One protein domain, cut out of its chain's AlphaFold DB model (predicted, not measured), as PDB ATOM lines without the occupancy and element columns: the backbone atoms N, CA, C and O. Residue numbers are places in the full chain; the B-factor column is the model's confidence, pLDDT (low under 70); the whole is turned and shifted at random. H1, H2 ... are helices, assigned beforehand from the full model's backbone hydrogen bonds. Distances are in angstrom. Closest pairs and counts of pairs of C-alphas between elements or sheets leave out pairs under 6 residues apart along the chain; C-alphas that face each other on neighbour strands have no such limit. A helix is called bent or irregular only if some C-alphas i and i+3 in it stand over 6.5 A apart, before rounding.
ATOM      1  N   VAL A   2     170.593 281.722 256.241       52.50
ATOM      2  CA  VAL A   2     170.649 280.606 255.263       52.50
ATOM      3  C   VAL A   2     171.885 280.667 254.337       52.50
ATOM      4  O   VAL A   2     172.251 279.664 253.746       52.50
ATOM      5  N   GLU A   3     172.577 281.810 254.238       54.28
ATOM      6  CA  GLU A   3     173.755 281.957 253.356       54.28
ATOM      7  C   GLU A   3     175.091 281.479 253.969       54.28
ATOM      8  O   GLU A   3     176.025 281.209 253.221       54.28
ATOM      9  N   ASN A   4     175.196 281.309 255.296       59.34
ATOM     10  CA  ASN A   4     176.461 280.887 255.928       59.34
ATOM     11  C   ASN A   4     176.711 279.372 255.846       59.34
ATOM     12  O   ASN A   4     177.852 278.963 255.657       59.34
ATOM     13  N   THR A   5     175.666 278.541 255.899       64.56
ATOM     14  CA  THR A   5     175.798 277.073 255.871       64.56
ATOM     15  C   THR A   5     176.447 276.562 254.583       64.56
ATOM     16  O   THR A   5     177.297 275.685 254.627       64.56
ATOM     17  N   SER A   6     176.141 277.175 253.435       73.06
ATOM     18  CA  SER A   6     176.721 276.760 252.149       73.06
ATOM     19  C   SER A   6     178.231 277.004 252.045       73.06
ATOM     20  O   SER A   6     178.906 276.323 251.268       73.06
ATOM     21  N   THR A   7     178.757 277.997 252.767       80.19
ATOM     22  CA  THR A   7     180.179 278.364 252.695       80.19
ATOM     23  C   THR A   7     181.013 277.456 253.597       80.19
ATOM     24  O   THR A   7     182.049 276.958 253.156       80.19
ATOM     25  N   ASP A   8     180.518 277.162 254.802       83.88
ATOM     26  CA  ASP A   8     181.172 276.255 255.752       83.88
ATOM     27  C   ASP A   8     181.182 274.807 255.238       83.88
ATOM     28  O   ASP A   8     182.207 274.131 255.330       83.88
ATOM     29  N   ASP A   9     180.103 274.358 254.585       88.19
ATOM     30  CA  ASP A   9     180.041 273.027 253.968       88.19
ATOM     31  C   ASP A   9     181.072 272.860 252.841       88.19
ATOM     32  O   ASP A   9     181.719 271.816 252.723       88.19
ATOM     33  N   THR A  10     181.251 273.900 252.020       91.38
ATOM     34  CA  THR A  10     182.220 273.883 250.915       91.38
ATOM     35  C   THR A  10     183.656 273.904 251.444       91.38
ATOM     36  O   THR A  10     184.504 273.159 250.952       91.38
ATOM     37  N   ALA A  11     183.934 274.718 252.465       94.56
ATOM     38  CA  ALA A  11     185.245 274.775 253.105       94.56
ATOM     39  C   ALA A  11     185.590 273.458 253.823       94.56
ATOM     40  O   ALA A  11     186.698 272.943 253.669       94.56
ATOM     41  N   GLY A  12     184.633 272.868 254.546       96.06
ATOM     42  CA  GLY A  12     184.790 271.571 255.205       96.06
ATOM     43  C   GLY A  12     185.088 270.443 254.218       96.06
ATOM     44  O   GLY A  12     186.016 269.664 254.443       96.06
ATOM     45  N   ALA A  13     184.379 270.408 253.083       97.00
ATOM     46  CA  ALA A  13     184.625 269.442 252.013       97.00
ATOM     47  C   ALA A  13     186.051 269.554 251.449       97.00
ATOM     48  O   ALA A  13     186.734 268.543 251.316       97.00
ATOM     49  N   GLN A  14     186.524 270.777 251.186       97.44
ATOM     50  CA  GLN A  14     187.881 271.026 250.681       97.44
ATOM     51  C   GLN A  14     188.962 270.603 251.682       97.44
ATOM     52  O   GLN A  14     189.971 270.014 251.296       97.44
ATOM     53  N   VAL A  15     188.760 270.878 252.976       97.81
ATOM     54  CA  VAL A  15     189.702 270.446 254.019       97.81
ATOM     55  C   VAL A  15     189.715 268.924 254.144       97.81
ATOM     56  O   VAL A  15     190.793 268.350 254.276       97.81
ATOM     57  N   LEU A  16     188.555 268.262 254.075       97.88
ATOM     58  CA  LEU A  16     188.476 266.802 254.124       97.88
ATOM     59  C   LEU A  16     189.137 266.157 252.899       97.88
ATOM     60  O   LEU A  16     189.884 265.197 253.055       97.88
ATOM     61  N   GLU A  17     188.910 266.692 251.699       97.94
ATOM     62  CA  GLU A  17     189.562 266.226 250.471       97.94
ATOM     63  C   GLU A  17     191.087 266.360 250.570       97.94
ATOM     64  O   GLU A  17     191.809 265.386 250.360       97.94
ATOM     65  N   SER A  18     191.574 267.527 251.001       97.81
ATOM     66  CA  SER A  18     193.007 267.768 251.197       97.81
ATOM     67  C   SER A  18     193.617 266.878 252.288       97.81
ATOM     68  O   SER A  18     194.753 266.425 252.146       97.81
ATOM     69  N   LEU A  19     192.871 266.586 253.358       97.62
ATOM     70  CA  LEU A  19     193.280 265.637 254.395       97.62
ATOM     71  C   LEU A  19     193.423 264.220 253.824       97.62
ATOM     72  O   LEU A  19     194.420 263.553 254.087       97.62
ATOM     73  N   LEU A  20     192.442 263.755 253.048       97.62
ATOM     74  CA  LEU A  20     192.471 262.422 252.444       97.62
ATOM     75  C   LEU A  20     193.618 262.279 251.439       97.62
ATOM     76  O   LEU A  20     194.276 261.241 251.419       97.62
ATOM     77  N   GLU A  21     193.898 263.321 250.653       97.44
ATOM     78  CA  GLU A  21     195.055 263.361 249.755       97.44
ATOM     79  C   GLU A  21     196.377 263.269 250.533       97.44
ATOM     80  O   GLU A  21     197.245 262.467 250.186       97.44
ATOM     81  N   ALA A  22     196.514 264.025 251.628       96.19
ATOM     82  CA  ALA A  22     197.706 263.988 252.472       96.19
ATOM     83  C   ALA A  22     197.910 262.617 253.141       96.19
ATOM     84  O   ALA A  22     199.030 262.108 253.165       96.19
ATOM     85  N   LEU A  23     196.836 261.996 253.640       95.50
ATOM     86  CA  LEU A  23     196.880 260.650 254.221       95.50
ATOM     87  C   LEU A  23     197.230 259.586 253.174       95.50
ATOM     88  O   LEU A  23     197.981 258.663 253.477       95.50
ATOM     89  N   ALA A  24     196.736 259.719 251.940       96.25
ATOM     90  CA  ALA A  24     197.056 258.800 250.847       96.25
ATOM     91  C   ALA A  24     198.519 258.897 250.376       96.25
ATOM     92  O   ALA A  24     199.022 257.964 249.751       96.25
ATOM     93  N   ALA A  25     199.200 260.012 250.663       95.69
ATOM     94  CA  ALA A  25     200.615 260.201 250.364       95.69
ATOM     95  C   ALA A  25     201.551 259.568 251.409       95.69
ATOM     96  O   ALA A  25     202.754 259.455 251.158       95.69
ATOM     97  N   TRP A  26     201.036 259.167 252.576       94.81
ATOM     98  CA  TRP A  26     201.838 258.465 253.573       94.81
ATOM     99  C   TRP A  26     202.168 257.039 253.117       94.81
ATOM    100  O   TRP A  26     201.364 256.403 252.431       94.81
ATOM    101  N   PRO A  27     203.349 256.511 253.489       89.75
ATOM    102  CA  PRO A  27     203.644 255.098 253.281       89.75
ATOM    103  C   PRO A  27     202.679 254.226 254.098       89.75
ATOM    104  O   PRO A  27     201.964 254.723 254.963       89.75
ATOM    105  N   ASP A  28     202.662 252.916 253.855       92.31
ATOM    106  CA  ASP A  28     201.945 251.997 254.743       92.31
ATOM    107  C   ASP A  28     202.589 252.033 256.139       92.31
ATOM    108  O   ASP A  28     203.737 251.623 256.319       92.31
ATOM    109  N   LEU A  29     201.862 252.589 257.109       88.56
ATOM    110  CA  LEU A  29     202.320 252.769 258.489       88.56
ATOM    111  C   LEU A  29     201.894 251.610 259.401       88.56
ATOM    112  O   LEU A  29     202.183 251.640 260.597       88.56
ATOM    113  N   GLY A  30     201.179 250.617 258.861       89.38
ATOM    114  CA  GLY A  30     200.481 249.618 259.655       89.38
ATOM    115  C   GLY A  30     199.286 250.194 260.423       89.38
ATOM    116  O   GLY A  30     198.835 251.318 260.197       89.38
ATOM    117  N   VAL A  31     198.758 249.391 261.346       90.94
ATOM    118  CA  VAL A  31     197.603 249.736 262.184       90.94
ATOM    119  C   VAL A  31     198.009 249.640 263.646       90.94
ATOM    120  O   VAL A  31     198.529 248.613 264.078       90.94
ATOM    121  N   ARG A  32     197.718 250.689 264.418       90.75
ATOM    122  CA  ARG A  32     197.823 250.667 265.880       90.75
ATOM    123  C   ARG A  32     196.417 250.687 266.466       90.75
ATOM    124  O   ARG A  32     195.864 251.750 266.727       90.75
ATOM    125  N   ALA A  33     195.828 249.503 266.609       92.50
ATOM    126  CA  ALA A  33     194.499 249.355 267.191       92.50
ATOM    127  C   ALA A  33     194.545 249.633 268.694       92.50
ATOM    128  O   ALA A  33     195.376 249.057 269.385       92.50
ATOM    129  N   ARG A  34     193.644 250.469 269.211       92.56
ATOM    130  CA  ARG A  34     193.573 250.749 270.655       92.56
ATOM    131  C   ARG A  34     193.407 249.453 271.459       92.56
ATOM    132  O   ARG A  34     192.629 248.576 271.085       92.56
ATOM    133  N   VAL A  35     194.132 249.361 272.569       94.31
ATOM    134  CA  VAL A  35     194.102 248.225 273.499       94.31
ATOM    135  C   VAL A  35     193.474 248.654 274.818       94.31
ATOM    136  O   VAL A  35     193.768 249.733 275.337       94.31
ATOM    137  N   SER A  36     192.594 247.813 275.354       93.12
ATOM    138  CA  SER A  36     192.020 248.015 276.687       93.12
ATOM    139  C   SER A  36     193.047 247.755 277.791       93.12
ATOM    140  O   SER A  36     194.049 247.083 277.553       93.12
ATOM    141  N   ILE A  37     192.785 248.239 279.009       86.38
ATOM    142  CA  ILE A  37     193.613 247.959 280.197       86.38
ATOM    143  C   ILE A  37     193.757 246.445 280.399       86.38
ATOM    144  O   ILE A  37     194.859 245.959 280.608       86.38
ATOM    145  N   GLU A  38     192.664 245.688 280.275       88.12
ATOM    146  CA  GLU A  38     192.678 244.229 280.441       88.12
ATOM    147  C   GLU A  38     193.525 243.534 279.367       88.12
ATOM    148  O   GLU A  38     194.346 242.675 279.685       88.12
ATOM    149  N   GLN A  39     193.373 243.934 278.100       92.31
ATOM    150  CA  GLN A  39     194.206 243.407 277.017       92.31
ATOM    151  C   GLN A  39     195.675 243.747 277.233       92.31
ATOM    152  O   GLN A  39     196.517 242.875 277.062       92.31
ATOM    153  N   TRP A  40     195.969 244.989 277.626       88.69
ATOM    154  CA  TRP A  40     197.323 245.447 277.907       88.69
ATOM    155  C   TRP A  40     197.975 244.640 279.028       88.69
ATOM    156  O   TRP A  40     199.080 244.143 278.849       88.69
ATOM    157  N   SER A  41     197.267 244.432 280.140       80.62
ATOM    158  CA  SER A  41     197.735 243.596 281.250       80.62
ATOM    159  C   SER A  41     197.948 242.129 280.862       80.62
ATOM    160  O   SER A  41     198.650 241.413 281.572       80.62
ATOM    161  N   GLY A  42     197.331 241.669 279.770       85.31
ATOM    162  CA  GLY A  42     197.512 240.325 279.227       85.31
ATOM    163  C   GLY A  42     198.628 240.196 278.188       85.31
ATOM    164  O   GLY A  42     198.939 239.068 277.807       85.31
ATOM    165  N   LEU A  43     199.210 241.303 277.710       85.94
ATOM    166  CA  LEU A  43     200.310 241.256 276.751       85.94
ATOM    167  C   LEU A  43     201.589 240.769 277.435       85.94
ATOM    168  O   LEU A  43     201.946 241.225 278.522       85.94
ATOM    169  N   THR A  44     202.328 239.898 276.753       84.38
ATOM    170  CA  THR A  44     203.767 239.767 277.011       84.38
ATOM    171  C   THR A  44     204.437 241.081 276.645       84.38
ATOM    172  O   THR A  44     203.935 241.831 275.800       84.38
ATOM    173  N   ALA A  45     205.595 241.396 277.209       68.56
ATOM    174  CA  ALA A  45     206.154 242.687 276.848       68.56
ATOM    175  C   ALA A  45     206.803 242.744 275.469       68.56
ATOM    176  O   ALA A  45     206.927 243.838 274.929       68.56
ATOM    177  N   ASP A  46     207.141 241.612 274.844       71.50
ATOM    178  CA  ASP A  46     207.470 241.611 273.412       71.50
ATOM    179  C   ASP A  46     206.260 242.088 272.580       71.50
ATOM    180  O   ASP A  46     206.422 242.853 271.627       71.50
ATOM    181  N   GLU A  47     205.036 241.710 272.966       86.31
ATOM    182  CA  GLU A  47     203.803 242.204 272.337       86.31
ATOM    183  C   GLU A  47     203.536 243.678 272.681       86.31
ATOM    184  O   GLU A  47     203.204 244.460 271.787       86.31
ATOM    185  N   ALA A  48     203.738 244.088 273.938       80.88
ATOM    186  CA  ALA A  48     203.605 245.485 274.361       80.88
ATOM    187  C   ALA A  48     204.617 246.405 273.647       80.88
ATOM    188  O   ALA A  48     204.265 247.501 273.203       80.88
ATOM    189  N   ARG A  49     205.858 245.935 273.459       76.31
ATOM    190  CA  ARG A  49     206.899 246.591 272.657       76.31
ATOM    191  C   ARG A  49     206.459 246.737 271.217       76.31
ATOM    192  O   ARG A  49     206.455 247.845 270.693       76.31
ATOM    193  N   ALA A  50     206.089 245.623 270.583       83.62
ATOM    194  CA  ALA A  50     205.689 245.616 269.184       83.62
ATOM    195  C   ALA A  50     204.526 246.588 268.950       83.62
ATOM    196  O   ALA A  50     204.513 247.316 267.959       83.62
ATOM    197  N   TYR A  51     203.596 246.668 269.904       87.94
ATOM    198  CA  TYR A  51     202.524 247.653 269.904       87.94
ATOM    199  C   TYR A  51     203.034 249.109 269.945       87.94
ATOM    200  O   TYR A  51     202.585 249.945 269.156       87.94
ATOM    201  N   GLN A  52     203.978 249.435 270.835       84.75
ATOM    202  CA  GLN A  52     204.545 250.787 270.955       84.75
ATOM    203  C   GLN A  52     205.416 251.177 269.745       84.75
ATOM    204  O   GLN A  52     205.306 252.301 269.237       84.75
ATOM    205  N   ASP A  53     206.235 250.248 269.250       82.44
ATOM    206  CA  ASP A  53     207.179 250.445 268.146       82.44
ATOM    207  C   ASP A  53     206.484 250.846 266.844       82.44
ATOM    208  O   ASP A  53     207.018 251.667 266.089       82.44
ATOM    209  N   VAL A  54     205.271 250.335 266.599       88.56
ATOM    210  CA  VAL A  54     204.435 250.750 265.460       88.56
ATOM    211  C   VAL A  54     204.193 252.261 265.496       88.56
ATOM    212  O   VAL A  54     204.364 252.943 264.485       88.56
ATOM    213  N   GLY A  55     203.863 252.814 266.665       84.38
ATOM    214  CA  GLY A  55     203.616 254.248 266.811       84.38
ATOM    215  C   GLY A  55     204.876 255.099 266.651       84.38
ATOM    216  O   GLY A  55     204.860 256.110 265.947       84.38
ATOM    217  N   ILE A  56     205.983 254.680 267.272       77.88
ATOM    218  CA  ILE A  56     207.270 255.389 267.185       77.88
ATOM    219  C   ILE A  56     207.770 255.415 265.737       77.88
ATOM    220  O   ILE A  56     208.196 256.462 265.242       77.88
ATOM    221  N   SER A  57     207.694 254.273 265.054       81.31
ATOM    222  CA  SER A  57     208.112 254.139 263.659       81.31
ATOM    223  C   SER A  57     207.245 255.005 262.752       81.31
ATOM    224  O   SER A  57     207.780 255.807 261.990       81.31
ATOM    225  N   ALA A  58     205.920 254.946 262.907       88.50
ATOM    226  CA  ALA A  58     204.998 255.742 262.108       88.50
ATOM    227  C   ALA A  58     205.248 257.250 262.235       88.50
ATOM    228  O   ALA A  58     205.310 257.943 261.224       88.50
ATOM    229  N   VAL A  59     205.459 257.765 263.453       85.38
ATOM    230  CA  VAL A  59     205.763 259.192 263.674       85.38
ATOM    231  C   VAL A  59     207.060 259.615 262.977       85.38
ATOM    232  O   VAL A  59     207.139 260.732 262.472       85.38
ATOM    233  N   ARG A  60     208.071 258.739 262.926       84.75
ATOM    234  CA  ARG A  60     209.356 259.013 262.257       84.75
ATOM    235  C   ARG A  60     209.281 258.895 260.734       84.75
ATOM    236  O   ARG A  60     210.101 259.498 260.050       84.75
ATOM    237  N   SER A  61     208.345 258.105 260.218       87.31
ATOM    238  CA  SER A  61     208.225 257.791 258.791       87.31
ATOM    239  C   SER A  61     207.349 258.761 258.000       87.31
ATOM    240  O   SER A  61     207.354 258.691 256.773       87.31
ATOM    241  N   VAL A  62     206.592 259.642 258.663       90.56
ATOM    242  CA  VAL A  62     205.697 260.590 257.987       90.56
ATOM    243  C   VAL A  62     206.276 261.996 257.917       90.56
ATOM    244  O   VAL A  62     206.612 262.609 258.930       90.56
ATOM    245  N   ASP A  63     206.279 262.560 256.714       90.62
ATOM    246  CA  ASP A  63     206.440 263.996 256.521       90.62
ATOM    247  C   ASP A  63     205.085 264.705 256.669       90.62
ATOM    248  O   ASP A  63     204.022 264.177 256.335       90.62
ATOM    249  N   GLY A  64     205.100 265.932 257.196       92.25
ATOM    250  CA  GLY A  64     203.898 266.770 257.260       92.25
ATOM    251  C   GLY A  64     202.845 266.367 258.304       92.25
ATOM    252  O   GLY A  64     201.754 266.933 258.295       92.25
ATOM    253  N   GLY A  65     203.150 265.472 259.256       92.25
ATOM    254  CA  GLY A  65     202.201 265.035 260.300       92.25
ATOM    255  C   GLY A  65     201.541 266.173 261.099       92.25
ATOM    256  O   GLY A  65     200.375 266.082 261.490       92.25
ATOM    257  N   ARG A  66     202.250 267.296 261.281       92.81
ATOM    258  CA  ARG A  66     201.690 268.517 261.885       92.81
ATOM    259  C   ARG A  66     200.586 269.137 261.024       92.81
ATOM    260  O   ARG A  66     199.528 269.440 261.559       92.81
ATOM    261  N   ALA A  67     200.812 269.280 259.717       95.69
ATOM    262  CA  ALA A  67     199.832 269.860 258.799       95.69
ATOM    263  C   ALA A  67     198.555 269.008 258.735       95.69
ATOM    264  O   ALA A  67     197.455 269.548 258.820       95.69
ATOM    265  N   VAL A  68     198.704 267.678 258.705       97.56
ATOM    266  CA  VAL A  68     197.580 266.730 258.797       97.56
ATOM    267  C   VAL A  68     196.812 266.908 260.109       97.56
ATOM    268  O   VAL A  68     195.589 267.032 260.105       97.56
ATOM    269  N   SER A  69     197.517 267.004 261.241       97.38
ATOM    270  CA  SER A  69     196.882 267.272 262.541       97.38
ATOM    271  C   SER A  69     196.107 268.598 262.541       97.38
ATOM    272  O   SER A  69     195.032 268.691 263.131       97.38
ATOM    273  N   ASP A  70     196.630 269.631 261.882       96.56
ATOM    274  CA  ASP A  70     195.990 270.946 261.808       96.56
ATOM    275  C   ASP A  70     194.738 270.939 260.922       96.56
ATOM    276  O   ASP A  70     193.742 271.572 261.287       96.56
ATOM    277  N   GLN A  71     194.741 270.175 259.823       98.19
ATOM    278  CA  GLN A  71     193.554 269.918 258.999       98.19
ATOM    279  C   GLN A  71     192.480 269.164 259.788       98.19
ATOM    280  O   GLN A  71     191.318 269.570 259.790       98.19
ATOM    281  N   VAL A  72     192.866 268.123 260.532       98.50
ATOM    282  CA  VAL A  72     191.957 267.382 261.417       98.50
ATOM    283  C   VAL A  72     191.313 268.310 262.452       98.50
ATOM    284  O   VAL A  72     190.091 268.328 262.594       98.50
ATOM    285  N   ARG A  73     192.103 269.156 263.127       97.94
ATOM    286  CA  ARG A  73     191.563 270.159 264.064       97.94
ATOM    287  C   ARG A  73     190.664 271.180 263.367       97.94
ATOM    288  O   ARG A  73     189.715 271.664 263.973       97.94
ATOM    289  N   ALA A  74     190.956 271.547 262.119       97.50
ATOM    290  CA  ALA A  74     190.106 272.458 261.358       97.50
ATOM    291  C   ALA A  74     188.722 271.847 261.089       97.50
ATOM    292  O   ALA A  74     187.726 272.543 261.268       97.50
ATOM    293  N   LEU A  75     188.649 270.555 260.744       98.19
ATOM    294  CA  LEU A  75     187.379 269.826 260.603       98.19
ATOM    295  C   LEU A  75     186.570 269.814 261.906       98.19
ATOM    296  O   LEU A  75     185.363 270.058 261.868       98.19
ATOM    297  N   GLY A  76     187.245 269.615 263.045       97.62
ATOM    298  CA  GLY A  76     186.659 269.737 264.385       97.62
ATOM    299  C   GLY A  76     186.013 271.102 264.626       97.62
ATOM    300  O   GLY A  76     184.813 271.185 264.892       97.62
ATOM    301  N   ARG A  77     186.780 272.181 264.419       97.00
ATOM    302  CA  ARG A  77     186.312 273.563 264.634       97.00
ATOM    303  C   ARG A  77     185.147 273.949 263.728       97.00
ATOM    304  O   ARG A  77     184.272 274.697 264.156       97.00
ATOM    305  N   MET A  78     185.138 273.449 262.492       96.69
ATOM    306  CA  MET A  78     184.038 273.643 261.539       96.69
ATOM    307  C   MET A  78     182.823 272.757 261.843       96.69
ATOM    308  O   MET A  78     181.778 272.938 261.226       96.69
ATOM    309  N   ARG A  79     182.947 271.799 262.774       96.94
ATOM    310  CA  ARG A  79     181.931 270.786 263.092       96.94
ATOM    311  C   ARG A  79     181.441 270.029 261.854       96.94
ATOM    312  O   ARG A  79     180.255 269.750 261.709       96.94
ATOM    313  N   TYR A  80     182.359 269.705 260.944       97.81
ATOM    314  CA  TYR A  80     182.008 269.132 259.646       97.81
ATOM    315  C   TYR A  80     181.640 267.643 259.762       97.81
ATOM    316  O   TYR A  80     182.503 266.764 259.679       97.81
ATOM    317  N   GLU A  81     180.350 267.348 259.945       97.75
ATOM    318  CA  GLU A  81     179.826 265.992 260.184       97.75
ATOM    319  C   GLU A  81     180.246 264.923 259.155       97.75
ATOM    320  O   GLU A  81     180.546 263.802 259.578       97.75
ATOM    321  N   PRO A  82     180.353 265.205 257.837       97.81
ATOM    322  CA  PRO A  82     180.784 264.193 256.870       97.81
ATOM    323  C   PRO A  82     182.186 263.622 257.141       97.81
ATOM    324  O   PRO A  82     182.498 262.526 256.678       97.81
ATOM    325  N   SER A  83     183.022 264.318 257.921       98.19
ATOM    326  CA  SER A  83     184.347 263.825 258.315       98.19
ATOM    327  C   SER A  83     184.333 262.789 259.444       98.19
ATOM    328  O   SER A  83     185.347 262.126 259.654       98.19
ATOM    329  N   VAL A  84     183.212 262.600 260.156       98.38
ATOM    330  CA  VAL A  84     183.149 261.773 261.379       98.38
ATOM    331  C   VAL A  84     183.657 260.353 261.142       98.38
ATOM    332  O   VAL A  84     184.468 259.870 261.924       98.38
ATOM    333  N   SER A  85     183.257 259.697 260.048       98.19
ATOM    334  CA  SER A  85     183.721 258.331 259.754       98.19
ATOM    335  C   SER A  85     185.239 258.260 259.557       98.19
ATOM    336  O   SER A  85     185.872 257.312 260.016       98.19
ATOM    337  N   THR A  86     185.830 259.258 258.895       98.38
ATOM    338  CA  THR A  86     187.282 259.345 258.689       98.38
ATOM    339  C   THR A  86     187.999 259.584 260.014       98.38
ATOM    340  O   THR A  86     188.994 258.928 260.309       98.38
ATOM    341  N   LEU A  87     187.477 260.493 260.837       98.50
ATOM    342  CA  LEU A  87     188.054 260.822 262.137       98.50
ATOM    343  C   LEU A  87     187.968 259.655 263.130       98.50
ATOM    344  O   LEU A  87     188.912 259.453 263.884       98.50
ATOM    345  N   ILE A  88     186.893 258.856 263.097       98.25
ATOM    346  CA  ILE A  88     186.788 257.606 263.871       98.25
ATOM    347  C   ILE A  88     187.902 256.641 263.461       98.25
ATOM    348  O   ILE A  88     188.624 256.150 264.325       98.25
ATOM    349  N   GLY A  89     188.112 256.433 262.157       97.62
ATOM    350  CA  GLY A  89     189.205 255.585 261.670       97.62
ATOM    351  C   GLY A  89     190.581 256.074 262.135       97.62
ATOM    352  O   GLY A  89     191.404 255.282 262.589       97.62
ATOM    353  N   LEU A  90     190.815 257.391 262.100       97.56
ATOM    354  CA  LEU A  90     192.055 257.978 262.614       97.56
ATOM    355  C   LEU A  90     192.205 257.797 264.131       97.56
ATOM    356  O   LEU A  90     193.296 257.493 264.603       97.56
ATOM    357  N   TRP A  91     191.133 257.961 264.901       97.38
ATOM    358  CA  TRP A  91     191.151 257.777 266.351       97.38
ATOM    359  C   TRP A  91     191.428 256.325 266.768       97.38
ATOM    360  O   TRP A  91     192.197 256.084 267.700       97.38
ATOM    361  N   GLU A  92     190.813 255.358 266.086       95.81
ATOM    362  CA  GLU A  92     190.868 253.945 266.471       95.81
ATOM    363  C   GLU A  92     192.140 253.229 266.000       95.81
ATOM    364  O   GLU A  92     192.527 252.230 266.608       95.81
ATOM    365  N   GLN A  93     192.754 253.688 264.901       95.81
ATOM    366  CA  GLN A  93     193.746 252.893 264.166       95.81
ATOM    367  C   GLN A  93     195.010 253.657 263.753       95.81
ATOM    368  O   GLN A  93     195.985 253.013 263.352       95.81
ATOM    369  N   CYS A  94     195.028 254.997 263.810       95.88
ATOM    370  CA  CYS A  94     196.163 255.765 263.298       95.88
ATOM    371  C   CYS A  94     197.408 255.567 264.180       95.88
ATOM    372  O   CYS A  94     197.401 255.957 265.351       95.88
ATOM    373  N   PRO A  95     198.518 255.050 263.624       94.38
ATOM    374  CA  PRO A  95     199.742 254.858 264.396       94.38
ATOM    375  C   PRO A  95     200.482 256.179 264.675       94.38
ATOM    376  O   PRO A  95     201.299 256.252 265.593       94.38
ATOM    377  N   VAL A  96     200.174 257.258 263.943       94.75
ATOM    378  CA  VAL A  96     200.769 258.587 264.148       94.75
ATOM    379  C   VAL A  96     200.063 259.298 265.305       94.75
ATOM    380  O   VAL A  96     199.080 260.015 265.115       94.75
ATOM    381  N   HIS A  97     200.586 259.123 266.521       91.50
ATOM    382  CA  HIS A  97     199.932 259.566 267.761       91.50
ATOM    383  C   HIS A  97     199.428 261.030 267.758       91.50
ATOM    384  O   HIS A  97     198.272 261.247 268.125       91.50
ATOM    385  N   PRO A  98     200.181 262.047 267.279       92.50
ATOM    386  CA  PRO A  98     199.671 263.424 267.207       92.50
ATOM    387  C   PRO A  98     198.394 263.600 266.367       92.50
ATOM    388  O   PRO A  98     197.581 264.481 266.657       92.50
ATOM    389  N   VAL A  99     198.206 262.765 265.341       96.50
ATOM    390  CA  VAL A  99     197.038 262.800 264.449       96.50
ATOM    391  C   VAL A  99     195.851 262.106 265.107       96.50
ATOM    392  O   VAL A  99     194.747 262.643 265.059       96.50
ATOM    393  N   ALA A 100     196.076 260.983 265.797       96.50
ATOM    394  CA  ALA A 100     195.054 260.338 266.622       96.50
ATOM    395  C   ALA A 100     194.550 261.281 267.734       96.50
ATOM    396  O   ALA A 100     193.342 261.422 267.924       96.50
ATOM    397  N   VAL A 101     195.456 262.009 268.404       95.31
ATOM    398  CA  VAL A 101     195.113 263.061 269.381       95.31
ATOM    399  C   VAL A 101     194.239 264.139 268.742       95.31
ATOM    400  O   VAL A 101     193.184 264.487 269.275       95.31
ATOM    401  N   ALA A 102     194.648 264.662 267.581       97.56
ATOM    402  CA  ALA A 102     193.862 265.655 266.855       97.56
ATOM    403  C   ALA A 102     192.469 265.120 266.485       97.56
ATOM    404  O   ALA A 102     191.488 265.850 266.628       97.56
ATOM    405  N   ALA A 103     192.373 263.856 266.061       98.38
ATOM    406  CA  ALA A 103     191.116 263.216 265.689       98.38
ATOM    407  C   ALA A 103     190.169 263.085 266.886       98.38
ATOM    408  O   ALA A 103     188.996 263.424 266.760       98.38
ATOM    409  N   ALA A 104     190.676 262.699 268.061       98.06
ATOM    410  CA  ALA A 104     189.883 262.616 269.286       98.06
ATOM    411  C   ALA A 104     189.246 263.968 269.647       98.06
ATOM    412  O   ALA A 104     188.042 264.062 269.897       98.06
ATOM    413  N   HIS A 105     190.045 265.039 269.621       97.88
ATOM    414  CA  HIS A 105     189.557 266.392 269.878       97.88
ATOM    415  C   HIS A 105     188.566 266.868 268.810       97.88
ATOM    416  O   HIS A 105     187.547 267.458 269.158       97.88
ATOM    417  N   ALA A 106     188.817 266.575 267.530       98.19
ATOM    418  CA  ALA A 106     187.901 266.930 266.451       98.19
ATOM    419  C   ALA A 106     186.553 266.197 266.568       98.19
ATOM    420  O   ALA A 106     185.506 266.823 266.420       98.19
ATOM    421  N   LEU A 107     186.562 264.901 266.906       98.56
ATOM    422  CA  LEU A 107     185.352 264.121 267.197       98.56
ATOM    423  C   LEU A 107     184.554 264.733 268.352       98.56
ATOM    424  O   LEU A 107     183.333 264.869 268.257       98.56
ATOM    425  N   PHE A 108     185.243 265.144 269.419       97.31
ATOM    426  CA  PHE A 108     184.624 265.819 270.556       97.31
ATOM    427  C   PHE A 108     183.976 267.153 270.155       97.31
ATOM    428  O   PHE A 108     182.840 267.418 270.541       97.31
ATOM    429  N   GLU A 109     184.669 267.976 269.361       97.12
ATOM    430  CA  GLU A 109     184.166 269.276 268.892       97.12
ATOM    431  C   GLU A 109     182.962 269.154 267.946       97.12
ATOM    432  O   GLU A 109     182.035 269.963 268.039       97.12
ATOM    433  N   ILE A 110     182.959 268.142 267.065       97.56
ATOM    434  CA  ILE A 110     181.837 267.838 266.163       97.56
ATOM    435  C   ILE A 110     180.612 267.390 266.968       97.56
ATOM    436  O   ILE A 110     179.503 267.858 266.718       97.56
ATOM    437  N   GLY A 111     180.802 266.505 267.951       96.56
ATOM    438  CA  GLY A 111     179.784 266.195 268.954       96.56
ATOM    439  C   GLY A 111     178.551 265.432 268.453       96.56
ATOM    440  O   GLY A 111     177.544 265.416 269.157       96.56
ATOM    441  N   THR A 112     178.604 264.788 267.281       96.62
ATOM    442  CA  THR A 112     177.534 263.881 266.825       96.62
ATOM    443  C   THR A 112     177.425 262.659 267.740       96.62
ATOM    444  O   THR A 112     178.399 262.269 268.387       96.62
ATOM    445  N   ALA A 113     176.260 262.000 267.760       95.94
ATOM    446  CA  ALA A 113     176.049 260.793 268.567       95.94
ATOM    447  C   ALA A 113     177.106 259.709 268.278       95.94
ATOM    448  O   ALA A 113     177.721 259.191 269.203       95.94
ATOM    449  N   GLY A 114     177.404 259.450 266.998       96.31
ATOM    450  CA  GLY A 114     178.433 258.480 266.609       96.31
ATOM    451  C   GLY A 114     179.847 258.863 267.061       96.31
ATOM    452  O   GLY A 114     180.606 257.995 267.495       96.31
ATOM    453  N   ALA A 115     180.201 260.153 267.018       97.44
ATOM    454  CA  ALA A 115     181.489 260.630 267.522       97.44
ATOM    455  C   ALA A 115     181.589 260.464 269.049       97.44
ATOM    456  O   ALA A 115     182.580 259.932 269.548       97.44
ATOM    457  N   ARG A 116     180.540 260.850 269.787       97.12
ATOM    458  CA  ARG A 116     180.474 260.706 271.250       97.12
ATOM    459  C   ARG A 116     180.517 259.246 271.686       97.12
ATOM    460  O   ARG A 116     181.324 258.907 272.544       97.12
ATOM    461  N   ASP A 117     179.715 258.381 271.070       96.50
ATOM    462  CA  ASP A 117     179.688 256.944 271.370       96.50
ATOM    463  C   ASP A 117     181.054 256.290 271.139       96.50
ATOM    464  O   ASP A 117     181.465 255.426 271.910       96.50
ATOM    465  N   THR A 118     181.779 256.720 270.104       97.44
ATOM    466  CA  THR A 118     183.142 256.239 269.834       97.44
ATOM    467  C   THR A 118     184.106 256.658 270.940       97.44
ATOM    468  O   THR A 118     184.851 255.823 271.446       97.44
ATOM    469  N   LEU A 119     184.077 257.926 271.355       97.75
ATOM    470  CA  LEU A 119     184.950 258.421 272.419       97.75
ATOM    471  C   LEU A 119     184.619 257.798 273.784       97.75
ATOM    472  O   LEU A 119     185.544 257.462 274.515       97.75
ATOM    473  N   ARG A 120     183.338 257.569 274.120       96.38
ATOM    474  CA  ARG A 120     182.933 256.944 275.400       96.38
ATOM    475  C   ARG A 120     183.513 255.541 275.593       96.38
ATOM    476  O   ARG A 120     183.831 255.174 276.720       96.38
ATOM    477  N   LYS A 121     183.697 254.770 274.516       95.38
ATOM    478  CA  LYS A 121     184.324 253.435 274.587       95.38
ATOM    479  C   LYS A 121     185.749 253.483 275.142       95.38
ATOM    480  O   LYS A 121     186.204 252.487 275.693       95.38
ATOM    481  N   GLY A 122     186.415 254.635 275.039       95.19
ATOM    482  CA  GLY A 122     187.787 254.806 275.493       95.19
ATOM    483  C   GLY A 122     187.980 254.780 277.009       95.19
ATOM    484  O   GLY A 122     189.117 254.775 277.466       95.19
ATOM    485  N   ILE A 123     186.904 254.714 277.804       95.44
ATOM    486  CA  ILE A 123     186.988 254.642 279.273       95.44
ATOM    487  C   ILE A 123     187.773 253.418 279.771       95.44
ATOM    488  O   ILE A 123     188.315 253.434 280.871       95.44
ATOM    489  N   HIS A 124     187.862 252.368 278.951       91.31
ATOM    490  CA  HIS A 124     188.616 251.152 279.253       91.31
ATOM    491  C   HIS A 124     189.947 251.059 278.509       91.31
ATOM    492  O   HIS A 124     190.606 250.025 278.600       91.31
ATOM    493  N   ASP A 125     190.345 252.090 277.763       93.00
ATOM    494  CA  ASP A 125     191.619 252.086 277.049       93.00
ATOM    495  C   ASP A 125     192.780 252.071 278.035       93.00
ATOM    496  O   ASP A 125     192.708 252.700 279.082       93.00
ATOM    497  N   HIS A 126     193.875 251.399 277.692       89.38
ATOM    498  CA  HIS A 126     195.120 251.489 278.458       89.38
ATOM    499  C   HIS A 126     195.727 252.903 278.397       89.38
ATOM    500  O   HIS A 126     196.329 253.380 279.354       89.38
ATOM    501  N   GLU A 127     195.562 253.597 277.269       88.69
ATOM    502  CA  GLU A 127     196.135 254.925 277.074       88.69
ATOM    503  C   GLU A 127     195.300 256.010 277.764       88.69
ATOM    504  O   GLU A 127     194.119 256.184 277.452       88.69
ATOM    505  N   HIS A 128     195.958 256.830 278.591       87.94
ATOM    506  CA  HIS A 128     195.351 257.953 279.323       87.94
ATOM    507  C   HIS A 128     194.468 258.854 278.448       87.94
ATOM    508  O   HIS A 128     193.388 259.270 278.857       87.94
ATOM    509  N   LEU A 129     194.886 259.137 277.208       91.12
ATOM    510  CA  LEU A 129     194.113 259.970 276.286       91.12
ATOM    511  C   LEU A 129     192.714 259.402 275.994       91.12
ATOM    512  O   LEU A 129     191.768 260.171 275.851       91.12
ATOM    513  N   GLY A 130     192.577 258.077 275.887       93.56
ATOM    514  CA  GLY A 130     191.285 257.427 275.649       93.56
ATOM    515  C   GLY A 130     190.325 257.638 276.797       93.56
ATOM    516  O   GLY A 130     189.208 258.119 276.598       93.56
ATOM    517  N   GLN A 131     190.817 257.364 277.999       94.75
ATOM    518  CA  GLN A 131     190.049 257.504 279.225       94.75
ATOM    519  C   GLN A 131     189.674 258.973 279.464       94.75
ATOM    520  O   GLN A 131     188.512 259.292 279.717       94.75
ATOM    521  N   PHE A 132     190.628 259.888 279.259       94.31
ATOM    522  CA  PHE A 132     190.412 261.331 279.332       94.31
ATOM    523  C   PHE A 132     189.312 261.793 278.370       94.31
ATOM    524  O   PHE A 132     188.385 262.496 278.770       94.31
ATOM    525  N   MET A 133     189.378 261.396 277.095       96.94
ATOM    526  CA  MET A 133     188.379 261.805 276.106       96.94
ATOM    527  C   MET A 133     187.005 261.186 276.379       96.94
ATOM    528  O   MET A 133     185.995 261.866 276.183       96.94
ATOM    529  N   ALA A 134     186.956 259.949 276.878       97.06
ATOM    530  CA  ALA A 134     185.719 259.307 277.305       97.06
ATOM    531  C   ALA A 134     185.051 260.086 278.444       97.06
ATOM    532  O   ALA A 134     183.893 260.484 278.311       97.06
ATOM    533  N   LEU A 135     185.792 260.389 279.515       96.44
ATOM    534  CA  LEU A 135     185.290 261.169 280.648       96.44
ATOM    535  C   LEU A 135     184.873 262.572 280.219       96.44
ATOM    536  O   LEU A 135     183.775 263.013 280.556       96.44
ATOM    537  N   LYS A 136     185.679 263.245 279.393       95.31
ATOM    538  CA  LYS A 136     185.334 264.562 278.852       95.31
ATOM    539  C   LYS A 136     183.984 264.534 278.137       95.31
ATOM    540  O   LYS A 136     183.176 265.439 278.347       95.31
ATOM    541  N   VAL A 137     183.702 263.497 277.341       96.19
ATOM    542  CA  VAL A 137     182.371 263.305 276.746       96.19
ATOM    543  C   VAL A 137     181.339 263.067 277.837       96.19
ATOM    544  O   VAL A 137     180.390 263.829 277.920       96.19
ATOM    545  N   MET A 138     181.522 262.080 278.712       96.31
ATOM    546  CA  MET A 138     180.529 261.705 279.730       96.31
ATOM    547  C   MET A 138     180.113 262.874 280.640       96.31
ATOM    548  O   MET A 138     178.936 262.991 280.982       96.31
ATOM    549  N   PHE A 139     181.041 263.771 280.980       95.06
ATOM    550  CA  PHE A 139     180.769 264.966 281.783       95.06
ATOM    551  C   PHE A 139     180.068 266.103 281.025       95.06
ATOM    552  O   PHE A 139     179.430 266.938 281.662       95.06
ATOM    553  N   THR A 140     180.175 266.157 279.695       92.25
ATOM    554  CA  THR A 140     179.623 267.250 278.864       92.25
ATOM    555  C   THR A 140     178.461 266.823 277.962       92.25
ATOM    556  O   THR A 140     177.859 267.657 277.286       92.25
ATOM    557  N   ASP A 141     178.156 265.529 277.925       88.94
ATOM    558  CA  ASP A 141     177.087 264.949 277.123       88.94
ATOM    559  C   ASP A 141     175.689 265.302 277.653       88.94
ATOM    560  O   ASP A 141     175.523 265.773 278.779       88.94
ATOM    561  N   GLU A 142     174.664 265.069 276.831       84.31
ATOM    562  CA  GLU A 142     173.278 265.333 277.219       84.31
ATOM    563  C   GLU A 142     172.873 264.519 278.460       84.31
ATOM    564  O   GLU A 142     173.274 263.370 278.645       84.31
ATOM    565  N   GLY A 143     172.050 265.122 279.323       88.06
ATOM    566  CA  GLY A 143     171.669 264.549 280.613       88.06
ATOM    567  C   GLY A 143     172.453 265.154 281.779       88.06
ATOM    568  O   GLY A 143     172.933 266.282 281.714       88.06
TER     569      GLY A 143
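This is residues 2 to 143 of the 505 residues of an uncharacterized protein of Streptomyces sp. So13.3 (UniProt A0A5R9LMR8). A flat body of helices is built round H6, with H4, H5, H7 and H8 packed on it and the long H1 packed on H4 at one edge. H3 stands across the end of the body where H4 and H6 begin, the short H2 sits near the first residues of H3 and the last residue of H7, and residues 2 to 7 stick out at the other end. H1, H4, H5 and H6 form an up-and-down bundle, each running against the one before it in the chain. The printed part has 142 residues with eight named helices, H1 to H8 in order, and no named strand: the class is all helix. It is compact, with a radius of gyration of the C-alphas of 15.8 A and spans of 57 by 42 by 17 A.

H1, residues 5 to 24, begins at C-alpha 5 (175.798, 277.073, 255.871) and is 28.5 A long. H2 is residues 37 to 41; H3, residues 45 to 61, is 23.6 A long. H4 is residues 65 to 77, H5 residues 81 to 93, and H6, residues 97 to 110, is 20.0 A long. H7 is residues 113 to 124, and H8, residues 128 to 140, ends at C-alpha 140 (179.623, 267.250, 278.864). H5 is irregular, with C-alphas 82 and 85 7.2 A apart; H7 only just is, with C-alphas 121 and 124 6.7 A apart.

H1 touches H4, closest at the C-alphas of Gly 12 and Leu 75, 6.2 A, opposite ways at a shallow tilt of 24 degrees. H2 and H3 are close but not clearly touching, closest at C-alphas 40 and 48, 7.2 A. H3 is about perpendicular to H6, at 82 degrees, and close but not clearly touching, with C-alphas 55 and 97 closest at 6.5 A. The hub H6 touches H4, the same way at 9 degrees, with C-alphas 76 and 106 closest at 3.7 A. H5 and H6 form a hairpin, with C-alphas 91 and 100 closest at 4.7 A. H7 touches H8 at a steep tilt of 50 degrees, with C-alphas 120 and 134 closest at 4.1 A. Each O i to N i+4 pair is within hydrogen-bond range in H1, H2, H4, H6 and H8; the figures are 12 of 13 in H3, 7 of 9 in H5 and 5 of 8 in H7.

The farthest C-alphas, of Glu 3 and Thr 44, are 56.9 A apart. The printed part has no cut. The link from H1 to H2 is long, with 12 residues; the other links are tight. Mean pLDDT of the printed part is 91.8, with residues 2 to 5 and 45 under 70.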